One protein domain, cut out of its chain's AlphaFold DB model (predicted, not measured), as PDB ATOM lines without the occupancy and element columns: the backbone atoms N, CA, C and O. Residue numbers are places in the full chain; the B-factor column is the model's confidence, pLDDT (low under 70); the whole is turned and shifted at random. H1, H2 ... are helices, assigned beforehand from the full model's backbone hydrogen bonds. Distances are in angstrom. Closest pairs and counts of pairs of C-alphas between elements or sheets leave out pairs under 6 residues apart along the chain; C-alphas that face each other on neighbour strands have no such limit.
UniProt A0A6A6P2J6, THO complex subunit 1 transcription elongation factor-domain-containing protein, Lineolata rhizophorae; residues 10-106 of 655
ATOM      1  N   GLU A  10       8.327 -54.819 -30.323       79.00
ATOM      2  CA  GLU A  10       8.506 -56.083 -31.048       79.00
ATOM      3  C   GLU A  10       8.171 -55.940 -32.543       79.00
ATOM      4  O   GLU A  10       8.978 -56.314 -33.390       79.00
ATOM      5  N   ALA A  11       7.032 -55.329 -32.891       78.62
ATOM      6  CA  ALA A  11       6.640 -55.108 -34.286       78.62
ATOM      7  C   ALA A  11       7.600 -54.154 -35.025       78.62
ATOM      8  O   ALA A  11       7.905 -54.373 -36.201       78.62
ATOM      9  N   ALA A  12       8.112 -53.126 -34.340       79.06
ATOM     10  CA  ALA A  12       9.156 -52.246 -34.865       79.06
ATOM     11  C   ALA A  12      10.497 -52.984 -35.044       79.06
ATOM     12  O   ALA A  12      11.162 -52.805 -36.063       79.06
ATOM     13  N   THR A  13      10.864 -53.867 -34.109       83.06
ATOM     14  CA  THR A  13      12.083 -54.689 -34.200       83.06
ATOM     15  C   THR A  13      12.012 -55.639 -35.397       83.06
ATOM     16  O   THR A  13      12.913 -55.627 -36.229       83.06
ATOM     17  N   VAL A  14      10.906 -56.374 -35.570       84.44
ATOM     18  CA  VAL A  14      10.702 -57.281 -36.718       84.44
ATOM     19  C   VAL A  14      10.723 -56.526 -38.059       84.44
ATOM     20  O   VAL A  14      11.285 -57.022 -39.034       84.44
ATOM     21  N   ARG A  15      10.177 -55.299 -38.118       82.06
ATOM     22  CA  ARG A  15      10.297 -54.414 -39.298       82.06
ATOM     23  C   ARG A  15      11.758 -54.056 -39.599       82.06
ATOM     24  O   ARG A  15      12.175 -54.150 -40.752       82.06
ATOM     25  N   LEU A  16      12.540 -53.668 -38.589       83.88
ATOM     26  CA  LEU A  16      13.967 -53.356 -38.755       83.88
ATOM     27  C   LEU A  16      14.787 -54.594 -39.158       83.88
ATOM     28  O   LEU A  16      15.699 -54.481 -39.978       83.88
ATOM     29  N   GLU A  17      14.446 -55.780 -38.651       85.12
ATOM     30  CA  GLU A  17      15.092 -57.039 -39.038       85.12
ATOM     31  C   GLU A  17      14.807 -57.440 -40.494       85.12
ATOM     32  O   GLU A  17      15.736 -57.871 -41.181       85.12
ATOM     33  N   ASP A  18      13.586 -57.244 -41.012       84.69
ATOM     34  CA  ASP A  18      13.294 -57.460 -42.440       84.69
ATOM     35  C   ASP A  18      14.003 -56.428 -43.334       84.69
ATOM     36  O   ASP A  18      14.607 -56.794 -44.345       84.69
ATOM     37  N   LEU A  19      14.047 -55.152 -42.931       82.50
ATOM     38  CA  LEU A  19      14.816 -54.120 -43.640       82.50
ATOM     39  C   LEU A  19      16.324 -54.442 -43.668       82.50
ATOM     40  O   LEU A  19      16.965 -54.287 -44.710       82.50
ATOM     41  N   LEU A  20      16.893 -54.982 -42.583       84.00
ATOM     42  CA  LEU A  20      18.259 -55.526 -42.576       84.00
ATOM     43  C   LEU A  20      18.397 -56.794 -43.435       84.00
ATOM     44  O   LEU A  20      19.428 -56.997 -44.081       84.00
ATOM     45  N   GLY A  21      17.370 -57.645 -43.468       82.94
ATOM     46  CA  GLY A  21      17.278 -58.816 -44.340       82.94
ATOM     47  C   GLY A  21      17.272 -58.448 -45.826       82.94
ATOM     48  O   GLY A  21      17.908 -59.134 -46.629       82.94
ATOM     49  N   ARG A  22      16.629 -57.332 -46.190       81.06
ATOM     50  CA  ARG A  22      16.713 -56.691 -47.511       81.06
ATOM     51  C   ARG A  22      18.111 -56.122 -47.745       81.06
ATOM     52  O   ARG A  22      18.731 -56.467 -48.748       81.06
ATOM     53  N   ALA A  23      18.663 -55.355 -46.804       81.06
ATOM     54  CA  ALA A  23      19.990 -54.745 -46.940       81.06
ATOM     55  C   ALA A  23      21.116 -55.755 -47.222       81.06
ATOM     56  O   ALA A  23      21.972 -55.465 -48.050       81.06
ATOM     57  N   ARG A  24      21.089 -56.961 -46.635       80.75
ATOM     58  CA  ARG A  24      22.068 -58.029 -46.949       80.75
ATOM     59  C   ARG A  24      21.911 -58.649 -48.347       80.75
ATOM     60  O   ARG A  24      22.839 -59.292 -48.825       80.75
ATOM     61  N   ARG A  25      20.752 -58.502 -49.002       80.69
ATOM     62  CA  ARG A  25      20.536 -58.948 -50.397       80.69
ATOM     63  C   ARG A  25      21.067 -57.914 -51.390       80.69
ATOM     64  O   ARG A  25      21.679 -58.298 -52.383       80.69
ATOM     65  N   VAL A  26      20.837 -56.634 -51.084       79.12
ATOM     66  CA  VAL A  26      21.290 -55.466 -51.857       79.12
ATOM     67  C   VAL A  26      22.808 -55.302 -51.750       79.12
ATOM     68  O   VAL A  26      23.520 -55.299 -52.752       79.12
ATOM     69  N   LYS A  27      23.325 -55.230 -50.520       77.12
ATOM     70  CA  LYS A  27      24.745 -55.065 -50.211       77.12
ATOM     71  C   LYS A  27      25.335 -56.391 -49.740       77.12
ATOM     72  O   LYS A  27      25.210 -56.773 -48.579       77.12
ATOM     73  N   GLN A  28      26.002 -57.072 -50.669       71.75
ATOM     74  CA  GLN A  28      26.721 -58.331 -50.428       71.75
ATOM     75  C   GLN A  28      28.173 -58.113 -49.954       71.75
ATOM     76  O   GLN A  28      28.868 -59.078 -49.648       71.75
ATOM     77  N   SER A  29      28.653 -56.863 -49.905       75.12
ATOM     78  CA  SER A  29      29.987 -56.528 -49.400       75.12
ATOM     79  C   SER A  29      29.992 -56.387 -47.877       75.12
ATOM     80  O   SER A  29      29.229 -55.614 -47.297       75.12
ATOM     81  N   ASN A  30      30.929 -57.076 -47.226       74.81
ATOM     82  CA  ASN A  30      31.117 -57.004 -45.778       74.81
ATOM     83  C   ASN A  30      31.980 -55.792 -45.356       74.81
ATOM     84  O   ASN A  30      32.894 -55.926 -44.551       74.81
ATOM     85  N   SER A  31      31.729 -54.619 -45.942       78.50
ATOM     86  CA  SER A  31      32.495 -53.387 -45.707       78.50
ATOM     87  C   SER A  31      31.568 -52.207 -45.405       78.50
ATOM     88  O   SER A  31      30.365 -52.249 -45.673       78.50
ATOM     89  N   ILE A  32      32.135 -51.131 -44.858       77.44
ATOM     90  CA  ILE A  32      31.465 -49.834 -44.687       77.44
ATOM     91  C   ILE A  32      30.934 -49.335 -46.042       77.44
ATOM     92  O   ILE A  32      29.786 -48.895 -46.121       77.44
ATOM     93  N   GLU A  33      31.695 -49.538 -47.123       77.81
ATOM     94  CA  GLU A  33      31.291 -49.199 -48.494       77.81
ATOM     95  C   GLU A  33      30.725 -50.393 -49.301       77.81
ATOM     96  O   GLU A  33      31.094 -51.550 -49.053       77.81
ATOM     97  N   PRO A  34      29.822 -50.161 -50.281       80.31
ATOM     98  CA  PRO A  34      29.187 -48.885 -50.660       80.31
ATOM     99  C   PRO A  34      28.078 -48.452 -49.665       80.31
ATOM    100  O   PRO A  34      27.720 -49.248 -48.786       80.31
ATOM    101  N   PRO A  35      27.493 -47.240 -49.784       79.62
ATOM    102  CA  PRO A  35      26.276 -46.876 -49.050       79.62
ATOM    103  C   PRO A  35      25.078 -47.725 -49.487       79.62
ATOM    104  O   PRO A  35      25.009 -48.164 -50.638       79.62
ATOM    105  N   LEU A  36      24.083 -47.891 -48.612       79.62
ATOM    106  CA  LEU A  36      22.792 -48.440 -49.036       79.62
ATOM    107  C   LEU A  36      22.079 -47.470 -50.008       79.62
ATOM    108  O   LEU A  36      21.905 -46.288 -49.678       79.62
ATOM    109  N   PRO A  37      21.648 -47.938 -51.199       76.94
ATOM    110  CA  PRO A  37      21.038 -47.089 -52.218       76.94
ATOM    111  C   PRO A  37      19.626 -46.669 -51.800       76.94
ATOM    112  O   PRO A  37      18.727 -47.497 -51.652       76.94
ATOM    113  N   VAL A  38      19.413 -45.358 -51.649       72.69
ATOM    114  CA  VAL A  38      18.155 -44.779 -51.137       72.69
ATOM    115  C   VAL A  38      16.930 -45.244 -51.939       72.69
ATOM    116  O   VAL A  38      15.867 -45.450 -51.358       72.69
ATOM    117  N   SER A  39      17.090 -45.469 -53.247       71.25
ATOM    118  CA  SER A  39      16.051 -45.928 -54.179       71.25
ATOM    119  C   SER A  39      15.444 -47.293 -53.842       71.25
ATOM    120  O   SER A  39      14.240 -47.465 -53.996       71.25
ATOM    121  N   GLU A  40      16.225 -48.260 -53.355       70.12
ATOM    122  CA  GLU A  40      15.730 -49.628 -53.083       70.12
ATOM    123  C   GLU A  40      14.964 -49.736 -51.754       70.12
ATOM    124  O   GLU A  40      14.222 -50.689 -51.499       70.12
ATOM    125  N   PHE A  41      15.101 -48.699 -50.929       69.81
ATOM    126  CA  PHE A  41      14.334 -48.487 -49.711       69.81
ATOM    127  C   PHE A  41      13.283 -47.378 -49.888       69.81
ATOM    128  O   PHE A  41      12.611 -47.037 -48.920       69.81
ATOM    129  N   ALA A  42      13.141 -46.771 -51.077       60.25
ATOM    130  CA  ALA A  42      12.256 -45.620 -51.331       60.25
ATOM    131  C   ALA A  42      10.764 -45.973 -51.437       60.25
ATOM    132  O   ALA A  42       9.927 -45.079 -51.357       60.25
ATOM    133  N   SER A  43      10.435 -47.253 -51.618       57.81
ATOM    134  CA  SER A  43       9.060 -47.761 -51.644       57.81
ATOM    135  C   SER A  43       8.338 -47.585 -50.299       57.81
ATOM    136  O   SER A  43       8.968 -47.353 -49.267       57.81
ATOM    137  N   ASP A  44       7.014 -47.747 -50.319       52.69
ATOM    138  CA  ASP A  44       6.065 -47.472 -49.220       52.69
ATOM    139  C   ASP A  44       6.205 -48.390 -47.975       52.69
ATOM    140  O   ASP A  44       5.416 -48.322 -47.033       52.69
ATOM    141  N   ASP A  45       7.236 -49.240 -47.934       52.81
ATOM    142  CA  ASP A  45       7.525 -50.227 -46.881       52.81
ATOM    143  C   ASP A  45       8.170 -49.607 -45.620       52.81
ATOM    144  O   ASP A  45       9.021 -50.216 -44.969       52.81
ATOM    145  N   GLY A  46       7.809 -48.367 -45.288       58.38
ATOM    146  CA  GLY A  46       8.374 -47.638 -44.154       58.38
ATOM    147  C   GLY A  46       8.030 -48.243 -42.787       58.38
ATOM    148  O   GLY A  46       7.287 -49.224 -42.655       58.38
ATOM    149  N   LEU A  47       8.514 -47.596 -41.728       59.41
ATOM    150  CA  LEU A  47       7.870 -47.732 -40.421       59.41
ATOM    151  C   LEU A  47       6.471 -47.099 -40.509       59.41
ATOM    152  O   LEU A  47       6.270 -46.121 -41.228       59.41
ATOM    153  N   LEU A  48       5.481 -47.691 -39.831       56.62
ATOM    154  CA  LEU A  48       4.082 -47.257 -39.938       56.62
ATOM    155  C   LEU A  48       3.920 -45.834 -39.386       56.62
ATOM    156  O   LEU A  48       3.880 -45.645 -38.172       56.62
ATOM    157  N   ALA A  49       3.831 -44.854 -40.286       54.75
ATOM    158  CA  ALA A  49       3.875 -43.439 -39.944       54.75
ATOM    159  C   ALA A  49       2.773 -43.039 -38.948       54.75
ATOM    160  O   ALA A  49       1.578 -43.242 -39.190       54.75
ATOM    161  N   ALA A  50       3.182 -42.422 -37.837       54.19
ATOM    162  CA  ALA A  50       2.270 -41.920 -36.818       54.19
ATOM    163  C   ALA A  50       1.397 -40.779 -37.374       54.19
ATOM    164  O   ALA A  50       1.867 -39.672 -37.661       54.19
ATOM    165  N   THR A  51       0.106 -41.082 -37.523       51.34
ATOM    166  CA  THR A  51      -0.892 -40.230 -38.190       51.34
ATOM    167  C   THR A  51      -1.244 -38.980 -37.378       51.34
ATOM    168  O   THR A  51      -1.590 -37.959 -37.961       51.34
ATOM    169  N   GLU A  52      -1.095 -39.048 -36.053       54.88
ATOM    170  CA  GLU A  52      -1.420 -37.989 -35.088       54.88
ATOM    171  C   GLU A  52      -0.156 -37.464 -34.381       54.88
ATOM    172  O   GLU A  52       0.759 -38.253 -34.122       54.88
ATOM    173  N   PRO A  53      -0.076 -36.167 -34.019       55.75
ATOM    174  CA  PRO A  53       1.140 -35.563 -33.470       55.75
ATOM    175  C   PRO A  53       1.563 -36.146 -32.113       55.75
ATOM    176  O   PRO A  53       2.735 -36.481 -31.956       55.75
ATOM    177  N   ASP A  54       0.637 -36.374 -31.176       56.47
ATOM    178  CA  ASP A  54       0.957 -37.008 -29.881       56.47
ATOM    179  C   ASP A  54       1.468 -38.451 -30.056       56.47
ATOM    180  O   ASP A  54       2.315 -38.927 -29.298       56.47
ATOM    181  N   SER A  55       1.017 -39.139 -31.111       67.44
ATOM    182  CA  SER A  55       1.484 -40.486 -31.458       67.44
ATOM    183  C   SER A  55       2.927 -40.487 -31.987       67.44
ATOM    184  O   SER A  55       3.624 -41.488 -31.846       67.44
ATOM    185  N   ARG A  56       3.437 -39.367 -32.530       72.38
ATOM    186  CA  ARG A  56       4.816 -39.282 -33.059       72.38
ATOM    187  C   ARG A  56       5.876 -39.412 -31.973       72.38
ATOM    188  O   ARG A  56       6.861 -40.109 -32.184       72.38
ATOM    189  N   HIS A  57       5.673 -38.806 -30.804       76.88
ATOM    190  CA  HIS A  57       6.627 -38.938 -29.697       76.88
ATOM    191  C   HIS A  57       6.677 -40.378 -29.161       76.88
ATOM    192  O   HIS A  57       7.762 -40.914 -28.946       76.88
ATOM    193  N   ALA A  58       5.518 -41.036 -29.030       79.00
ATOM    194  CA  ALA A  58       5.446 -42.449 -28.659       79.00
ATOM    195  C   ALA A  58       6.076 -43.364 -29.729       79.00
ATOM    196  O   ALA A  58       6.843 -44.264 -29.396       79.00
ATOM    197  N   HIS A  59       5.806 -43.104 -31.012       80.00
ATOM    198  CA  HIS A  59       6.385 -43.836 -32.140       80.00
ATOM    199  C   HIS A  59       7.913 -43.708 -32.185       80.00
ATOM    200  O   HIS A  59       8.605 -44.720 -32.260       80.00
ATOM    201  N   ASN A  60       8.454 -42.492 -32.060       83.69
ATOM    202  CA  ASN A  60       9.900 -42.267 -32.049       83.69
ATOM    203  C   ASN A  60      10.578 -43.014 -30.890       83.69
ATOM    204  O   ASN A  60      11.585 -43.676 -31.121       83.69
ATOM    205  N   ALA A  61       9.998 -42.993 -29.683       84.50
ATOM    206  CA  ALA A  61      10.523 -43.729 -28.531       84.50
ATOM    207  C   ALA A  61      10.473 -45.262 -28.720       84.50
ATOM    208  O   ALA A  61      11.401 -45.972 -28.325       84.50
ATOM    209  N   VAL A  62       9.422 -45.788 -29.363       85.38
ATOM    210  CA  VAL A  62       9.323 -47.208 -29.750       85.38
ATOM    211  C   VAL A  62      10.428 -47.596 -30.735       85.38
ATOM    212  O   VAL A  62      11.089 -48.618 -30.548       85.38
ATOM    213  N   VAL A  63      10.638 -46.781 -31.773       84.88
ATOM    214  CA  VAL A  63      11.631 -47.030 -32.830       84.88
ATOM    215  C   VAL A  63      13.057 -46.903 -32.292       84.88
ATOM    216  O   VAL A  63      13.892 -47.756 -32.587       84.88
ATOM    217  N   GLU A  64      13.322 -45.911 -31.440       88.69
ATOM    218  CA  GLU A  64      14.578 -45.783 -30.696       88.69
ATOM    219  C   GLU A  64      14.852 -47.023 -29.838       88.69
ATOM    220  O   GLU A  64      15.938 -47.593 -29.915       88.69
ATOM    221  N   THR A  65      13.864 -47.478 -29.061       88.06
ATOM    222  CA  THR A  65      14.019 -48.653 -28.188       88.06
ATOM    223  C   THR A  65      14.314 -49.916 -29.004       88.06
ATOM    224  O   THR A  65      15.214 -50.679 -28.655       88.06
ATOM    225  N   ALA A  66      13.609 -50.122 -30.121       88.00
ATOM    226  CA  ALA A  66      13.865 -51.230 -31.041       88.00
ATOM    227  C   ALA A  66      15.282 -51.161 -31.647       88.00
ATOM    228  O   ALA A  66      16.000 -52.162 -31.664       88.00
ATOM    229  N   ALA A  67      15.713 -49.975 -32.088       88.94
ATOM    230  CA  ALA A  67      17.033 -49.759 -32.676       88.94
ATOM    231  C   ALA A  67      18.179 -49.962 -31.668       88.94
ATOM    232  O   ALA A  67      19.133 -50.679 -31.979       88.94
ATOM    233  N   ARG A  68      18.074 -49.401 -30.452       91.69
ATOM    234  CA  ARG A  68      19.064 -49.591 -29.374       91.69
ATOM    235  C   ARG A  68      19.177 -51.063 -28.978       91.69
ATOM    236  O   ARG A  68      20.283 -51.593 -28.958       91.69
ATOM    237  N   ASN A  69      18.055 -51.758 -28.764       89.75
ATOM    238  CA  ASN A  69      18.054 -53.194 -28.447       89.75
ATOM    239  C   ASN A  69      18.755 -54.031 -29.531       89.75
ATOM    240  O   ASN A  69      19.547 -54.922 -29.219       89.75
ATOM    241  N   LEU A  70      18.488 -53.731 -30.805       87.38
ATOM    242  CA  LEU A  70      19.081 -54.428 -31.946       87.38
ATOM    243  C   LEU A  70      20.589 -54.149 -32.076       87.38
ATOM    244  O   LEU A  70      21.363 -55.080 -32.307       87.38
ATOM    245  N   GLN A  71      21.023 -52.901 -31.862       90.62
ATOM    246  CA  GLN A  71      22.443 -52.542 -31.825       90.62
ATOM    247  C   GLN A  71      23.168 -53.215 -30.654       90.62
ATOM    248  O   GLN A  71      24.178 -53.879 -30.880       90.62
ATOM    249  N   TYR A  72      22.650 -53.104 -29.426       90.62
ATOM    250  CA  TYR A  72      23.255 -53.716 -28.239       90.62
ATOM    251  C   TYR A  72      23.381 -55.237 -28.378       90.62
ATOM    252  O   TYR A  72      24.414 -55.796 -28.017       90.62
ATOM    253  N   ASN A  73      22.384 -55.910 -28.965       89.12
ATOM    254  CA  ASN A  73      22.451 -57.346 -29.237       89.12
ATOM    255  C   ASN A  73      23.593 -57.697 -30.211       89.12
ATOM    256  O   ASN A  73      24.351 -58.631 -29.956       89.12
ATOM    257  N   VAL A  74      23.776 -56.939 -31.301       86.38
ATOM    258  CA  VAL A  74      24.894 -57.189 -32.229       86.38
ATOM    259  C   VAL A  74      26.241 -56.869 -31.576       86.38
ATOM    260  O   VAL A  74      27.134 -57.711 -31.634       86.38
ATOM    261  N   VAL A  75      26.376 -55.713 -30.919       87.94
ATOM    262  CA  VAL A  75      27.621 -55.255 -30.269       87.94
ATOM    263  C   VAL A  75      28.066 -56.196 -29.141       87.94
ATOM    264  O   VAL A  75      29.254 -56.478 -29.021       87.94
ATOM    265  N   ALA A  76      27.138 -56.756 -28.358       88.38
ATOM    266  CA  ALA A  76      27.462 -57.705 -27.287       88.38
ATOM    267  C   ALA A  76      27.979 -59.071 -27.789       88.38
ATOM    268  O   ALA A  76      28.635 -59.789 -27.036       88.38
ATOM    269  N   HIS A  77      27.691 -59.438 -29.043       85.38
ATOM    270  CA  HIS A  77      28.024 -60.748 -29.619       85.38
ATOM    271  C   HIS A  77      28.994 -60.683 -30.813       85.38
ATOM    272  O   HIS A  77      29.334 -61.726 -31.367       85.38
ATOM    273  N   THR A  78      29.409 -59.488 -31.250       85.56
ATOM    274  CA  THR A  78      30.152 -59.284 -32.507       85.56
ATOM    275  C   THR A  78      31.195 -58.178 -32.339       85.56
ATOM    276  O   THR A  78      30.853 -57.048 -32.003       85.56
ATOM    277  N   ASN A  79      32.465 -58.480 -32.616       85.06
ATOM    278  CA  ASN A  79      33.546 -57.486 -32.632       85.06
ATOM    279  C   ASN A  79      33.462 -56.619 -33.910       85.06
ATOM    280  O   ASN A  79      33.033 -57.119 -34.947       85.06
ATOM    281  N   ILE A  80      33.910 -55.358 -33.868       82.25
ATOM    282  CA  ILE A  80      34.018 -54.471 -35.046       82.25
ATOM    283  C   ILE A  80      34.867 -55.075 -36.187       82.25
ATOM    284  O   ILE A  80      34.618 -54.778 -37.356       82.25
ATOM    285  N   GLU A  81      35.828 -55.949 -35.875       80.25
ATOM    286  CA  GLU A  81      36.635 -56.672 -36.871       80.25
ATOM    287  C   GLU A  81      35.867 -57.764 -37.640       80.25
ATOM    288  O   GLU A  81      36.321 -58.210 -38.694       80.25
ATOM    289  N   ASP A  82      34.720 -58.220 -37.134       84.75
ATOM    290  CA  ASP A  82      33.959 -59.324 -37.724       84.75
ATOM    291  C   ASP A  82      33.102 -58.833 -38.915       84.75
ATOM    292  O   ASP A  82      32.315 -57.894 -38.762       84.75
ATOM    293  N   PRO A  83      33.150 -59.492 -40.092       81.19
ATOM    294  CA  PRO A  83      32.202 -59.285 -41.191       81.19
ATOM    295  C   PRO A  83      30.716 -59.220 -40.783       81.19
ATOM    296  O   PRO A  83      29.919 -58.540 -41.432       81.19
ATOM    297  N   ALA A  84      30.317 -59.894 -39.702       82.38
ATOM    298  CA  ALA A  84      28.968 -59.847 -39.153       82.38
ATOM    299  C   ALA A  84      28.586 -58.486 -38.533       82.38
ATOM    300  O   ALA A  84      27.387 -58.225 -38.377       82.38
ATOM    301  N   PHE A  85      29.550 -57.610 -38.217       85.69
ATOM    302  CA  PHE A  85      29.312 -56.271 -37.662       85.69
ATOM    303  C   PHE A  85      28.639 -55.322 -38.668       85.69
ATOM    304  O   PHE A  85      27.964 -54.372 -38.288       85.69
ATOM    305  N   VAL A  86      28.705 -55.636 -39.966       85.44
ATOM    306  CA  VAL A  86      28.078 -54.877 -41.069       85.44
ATOM    307  C   VAL A  86      26.558 -54.715 -40.903       85.44
ATOM    308  O   VAL A  86      25.964 -53.792 -41.459       85.44
ATOM    309  N   LYS A  87      25.921 -55.542 -40.060       85.69
ATOM    310  CA  LYS A  87      24.543 -55.337 -39.583       85.69
ATOM    311  C   LYS A  87      24.344 -53.954 -38.942       85.69
ATOM    312  O   LYS A  87      23.307 -53.350 -39.182       85.69
ATOM    313  N   VAL A  88      25.313 -53.459 -38.163       88.88
ATOM    314  CA  VAL A  88      25.258 -52.154 -37.478       88.88
ATOM    315  C   VAL A  88      25.403 -51.014 -38.486       88.88
ATOM    316  O   VAL A  88      24.558 -50.126 -38.508       88.88
ATOM    317  N   TRP A  89      26.383 -51.074 -39.396       89.75
ATOM    318  CA  TRP A  89      26.533 -50.067 -40.460       89.75
ATOM    319  C   TRP A  89      25.276 -49.968 -41.337       89.75
ATOM    320  O   TRP A  89      24.797 -48.872 -41.614       89.75
ATOM    321  N   ASN A  90      24.694 -51.112 -41.710       88.12
ATOM    322  CA  ASN A  90      23.445 -51.151 -42.469       88.12
ATOM    323  C   ASN A  90      22.243 -50.643 -41.648       88.12
ATOM    324  O   ASN A  90      21.355 -50.020 -42.222       88.12
ATOM    325  N   LEU A  91      22.203 -50.871 -40.327       88.94
ATOM    326  CA  LEU A  91      21.161 -50.333 -39.442       88.94
ATOM    327  C   LEU A  91      21.236 -48.802 -39.370       88.94
ATOM    328  O   LEU A  91      20.208 -48.145 -39.498       88.94
ATOM    329  N   LEU A  92      22.436 -48.231 -39.234       89.75
ATOM    330  CA  LEU A  92      22.641 -46.780 -39.216       89.75
ATOM    331  C   LEU A  92      22.298 -46.132 -40.574       89.75
ATOM    332  O   LEU A  92      21.608 -45.111 -40.591       89.75
ATOM    333  N   ASP A  93      22.678 -46.747 -41.705       87.56
ATOM    334  CA  ASP A  93      22.271 -46.294 -43.051       87.56
ATOM    335  C   ASP A  93      20.731 -46.344 -43.221       87.56
ATOM    336  O   ASP A  93      20.142 -45.411 -43.773       87.56
ATOM    337  N   ILE A  94      20.054 -47.396 -42.729       86.56
ATOM    338  CA  ILE A  94      18.580 -47.521 -42.754       86.56
ATOM    339  C   ILE A  94      17.918 -46.449 -41.881       86.56
ATOM    340  O   ILE A  94      16.996 -45.776 -42.339       86.56
ATOM    341  N   LEU A  95      18.381 -46.255 -40.643       87.50
ATOM    342  CA  LEU A  95      17.822 -45.258 -39.725       87.50
ATOM    343  C   LEU A  95      18.026 -43.830 -40.246       87.50
ATOM    344  O   LEU A  95      17.120 -43.010 -40.125       87.50
ATOM    345  N   GLN A  96      19.143 -43.547 -40.923       85.69
ATOM    346  CA  GLN A  96      19.325 -42.279 -41.633       85.69
ATOM    347  C   GLN A  96      18.311 -42.122 -42.781       85.69
ATOM    348  O   GLN A  96      17.715 -41.058 -42.918       85.69
ATOM    349  N   ILE A  97      18.040 -43.176 -43.565       84.56
ATOM    350  CA  ILE A  97      17.022 -43.157 -44.636       84.56
ATOM    351  C   ILE A  97      15.592 -42.952 -44.091       84.56
ATOM    352  O   ILE A  97      14.769 -42.336 -44.770       84.56
ATOM    353  N   LEU A  98      15.292 -43.458 -42.890       82.38
ATOM    354  CA  LEU A  98      14.001 -43.292 -42.208       82.38
ATOM    355  C   LEU A  98      13.861 -41.887 -41.591       82.38
ATOM    356  O   LEU A  98      12.815 -41.251 -41.740       82.38
ATOM    357  N   GLY A  99      14.929 -41.368 -40.976       80.00
ATOM    358  CA  GLY A  99      15.003 -39.997 -40.464       80.00
ATOM    359  C   GLY A  99      14.934 -38.947 -41.576       80.00
ATOM    360  O   GLY A  99      14.269 -37.928 -41.421       80.00
ATOM    361  N   ASP A 100      15.500 -39.237 -42.754       79.50
ATOM    362  CA  ASP A 100      15.356 -38.419 -43.969       79.50
ATOM    363  C   ASP A 100      13.898 -38.319 -44.485       79.50
ATOM    364  O   ASP A 100      13.651 -37.563 -45.432       79.50
ATOM    365  N   ARG A 101      12.943 -39.050 -43.884       78.12
ATOM    366  CA  ARG A 101      11.498 -39.066 -44.203       78.12
ATOM    367  C   ARG A 101      10.590 -38.815 -42.991       78.12
ATOM    368  O   ARG A 101       9.409 -39.154 -43.051       78.12
ATOM    369  N   ASP A 102      11.134 -38.301 -41.888       76.50
ATOM    370  CA  ASP A 102      10.393 -38.035 -40.646       76.50
ATOM    371  C   ASP A 102       9.715 -39.285 -40.020       76.50
ATOM    372  O   ASP A 102       8.735 -39.164 -39.282       76.50
ATOM    373  N   GLN A 103      10.227 -40.497 -40.295       76.62
ATOM    374  CA  GLN A 103       9.717 -41.766 -39.729       76.62
ATOM    375  C   GLN A 103      10.406 -42.181 -38.414       76.62
ATOM    376  O   GLN A 103       9.994 -43.146 -37.774       76.62
ATOM    377  N   CYS A 104      11.454 -41.470 -38.006       79.50
ATOM    378  CA  CYS A 104      12.085 -41.567 -36.691       79.50
ATOM    379  C   CYS A 104      12.747 -40.224 -36.346       79.50
ATOM    380  O   CYS A 104      12.830 -39.342 -37.203       79.50
ATOM    381  N   ASP A 105      13.246 -40.051 -35.117       82.88
ATOM    382  CA  ASP A 105      13.957 -38.818 -34.757       82.88
ATOM    383  C   ASP A 105      15.269 -38.679 -35.565       82.88
ATOM    384  O   ASP A 105      16.093 -39.601 -35.535       82.88
ATOM    385  N   PRO A 106      15.519 -37.551 -36.263       78.31
ATOM    386  CA  PRO A 106      16.765 -37.327 -37.001       78.31
ATOM    387  C   PRO A 106      18.045 -37.342 -36.146       78.31
ATOM    388  O   PRO A 106      19.139 -37.410 -36.710       78.31
TER     389      PRO A 106
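What this domain is: This is residues 10 to 106 of the 655 residues of the protein "THO complex subunit 1 transcription elongation factor-domain-containing protein" of Lineolata rhizophorae (UniProt A0A6A6P2J6). Two helices, H3 and H4, lie side by side as a helical hairpin, and H1 crosses one side of it, packing on both. A long winding stretch, residues 27 to 52, leads from the end of H1 to the start of H3, with the short H2 on its way. You have 97 printed residues with four named helices, H1 to H4 in order, and no named strand; the class is all helix. The whole is compact, with a radius of gyration of the C-alphas of 13.5 A and spans of 42 by 30 by 20 A.

Where its parts are: Begin with the longest helix: find C-alpha 53 at (1.140, -35.563, -33.470), from where H3, residues 53 to 77, runs 37.0 A. H4, residues 83 to 99, runs 25.9 A to C-alpha 99 at (15.003, -39.997, -40.464). H1, residues 10 to 26, starts at C-alpha 10 at (8.506, -56.083, -31.048) and runs 24.4 A. H2 is residues 38 to 41.

How they stand to each other: Look at Gln 71 and Val 88: their C-alphas, 6.3 A apart, are the closest where H3 and H4 touch, opposite ways at a shallow tilt of 11 degrees. H1 touches H3 with residues 10 to 16 alone, C-alphas 13 and 66 being closest at 5.0 A; the tilt is steep, 60 degrees, the same way. H1 touches H4 with residues 16 to 23 alone, closest at C-alphas 23 and 90, 6.7 A. H2 is close to H4 but not clearly touching, its C-alpha 38 being 6.8 A from C-alpha 97. O i to N i+4 pairs are within hydrogen-bond range in 12 of 13 for H1, 18 of 21 for H3 and 10 of 13 for H4; H2 is too short for one.

The domain as a whole: The farthest C-alphas, those of Glu 52 and Glu 81, are 42.4 A apart. The printed part has no cut. The links H1 to H2 and H2 to H3 are long, and H3 to H4 is tight. Confidence is low, under 70, at residues 41 to 55.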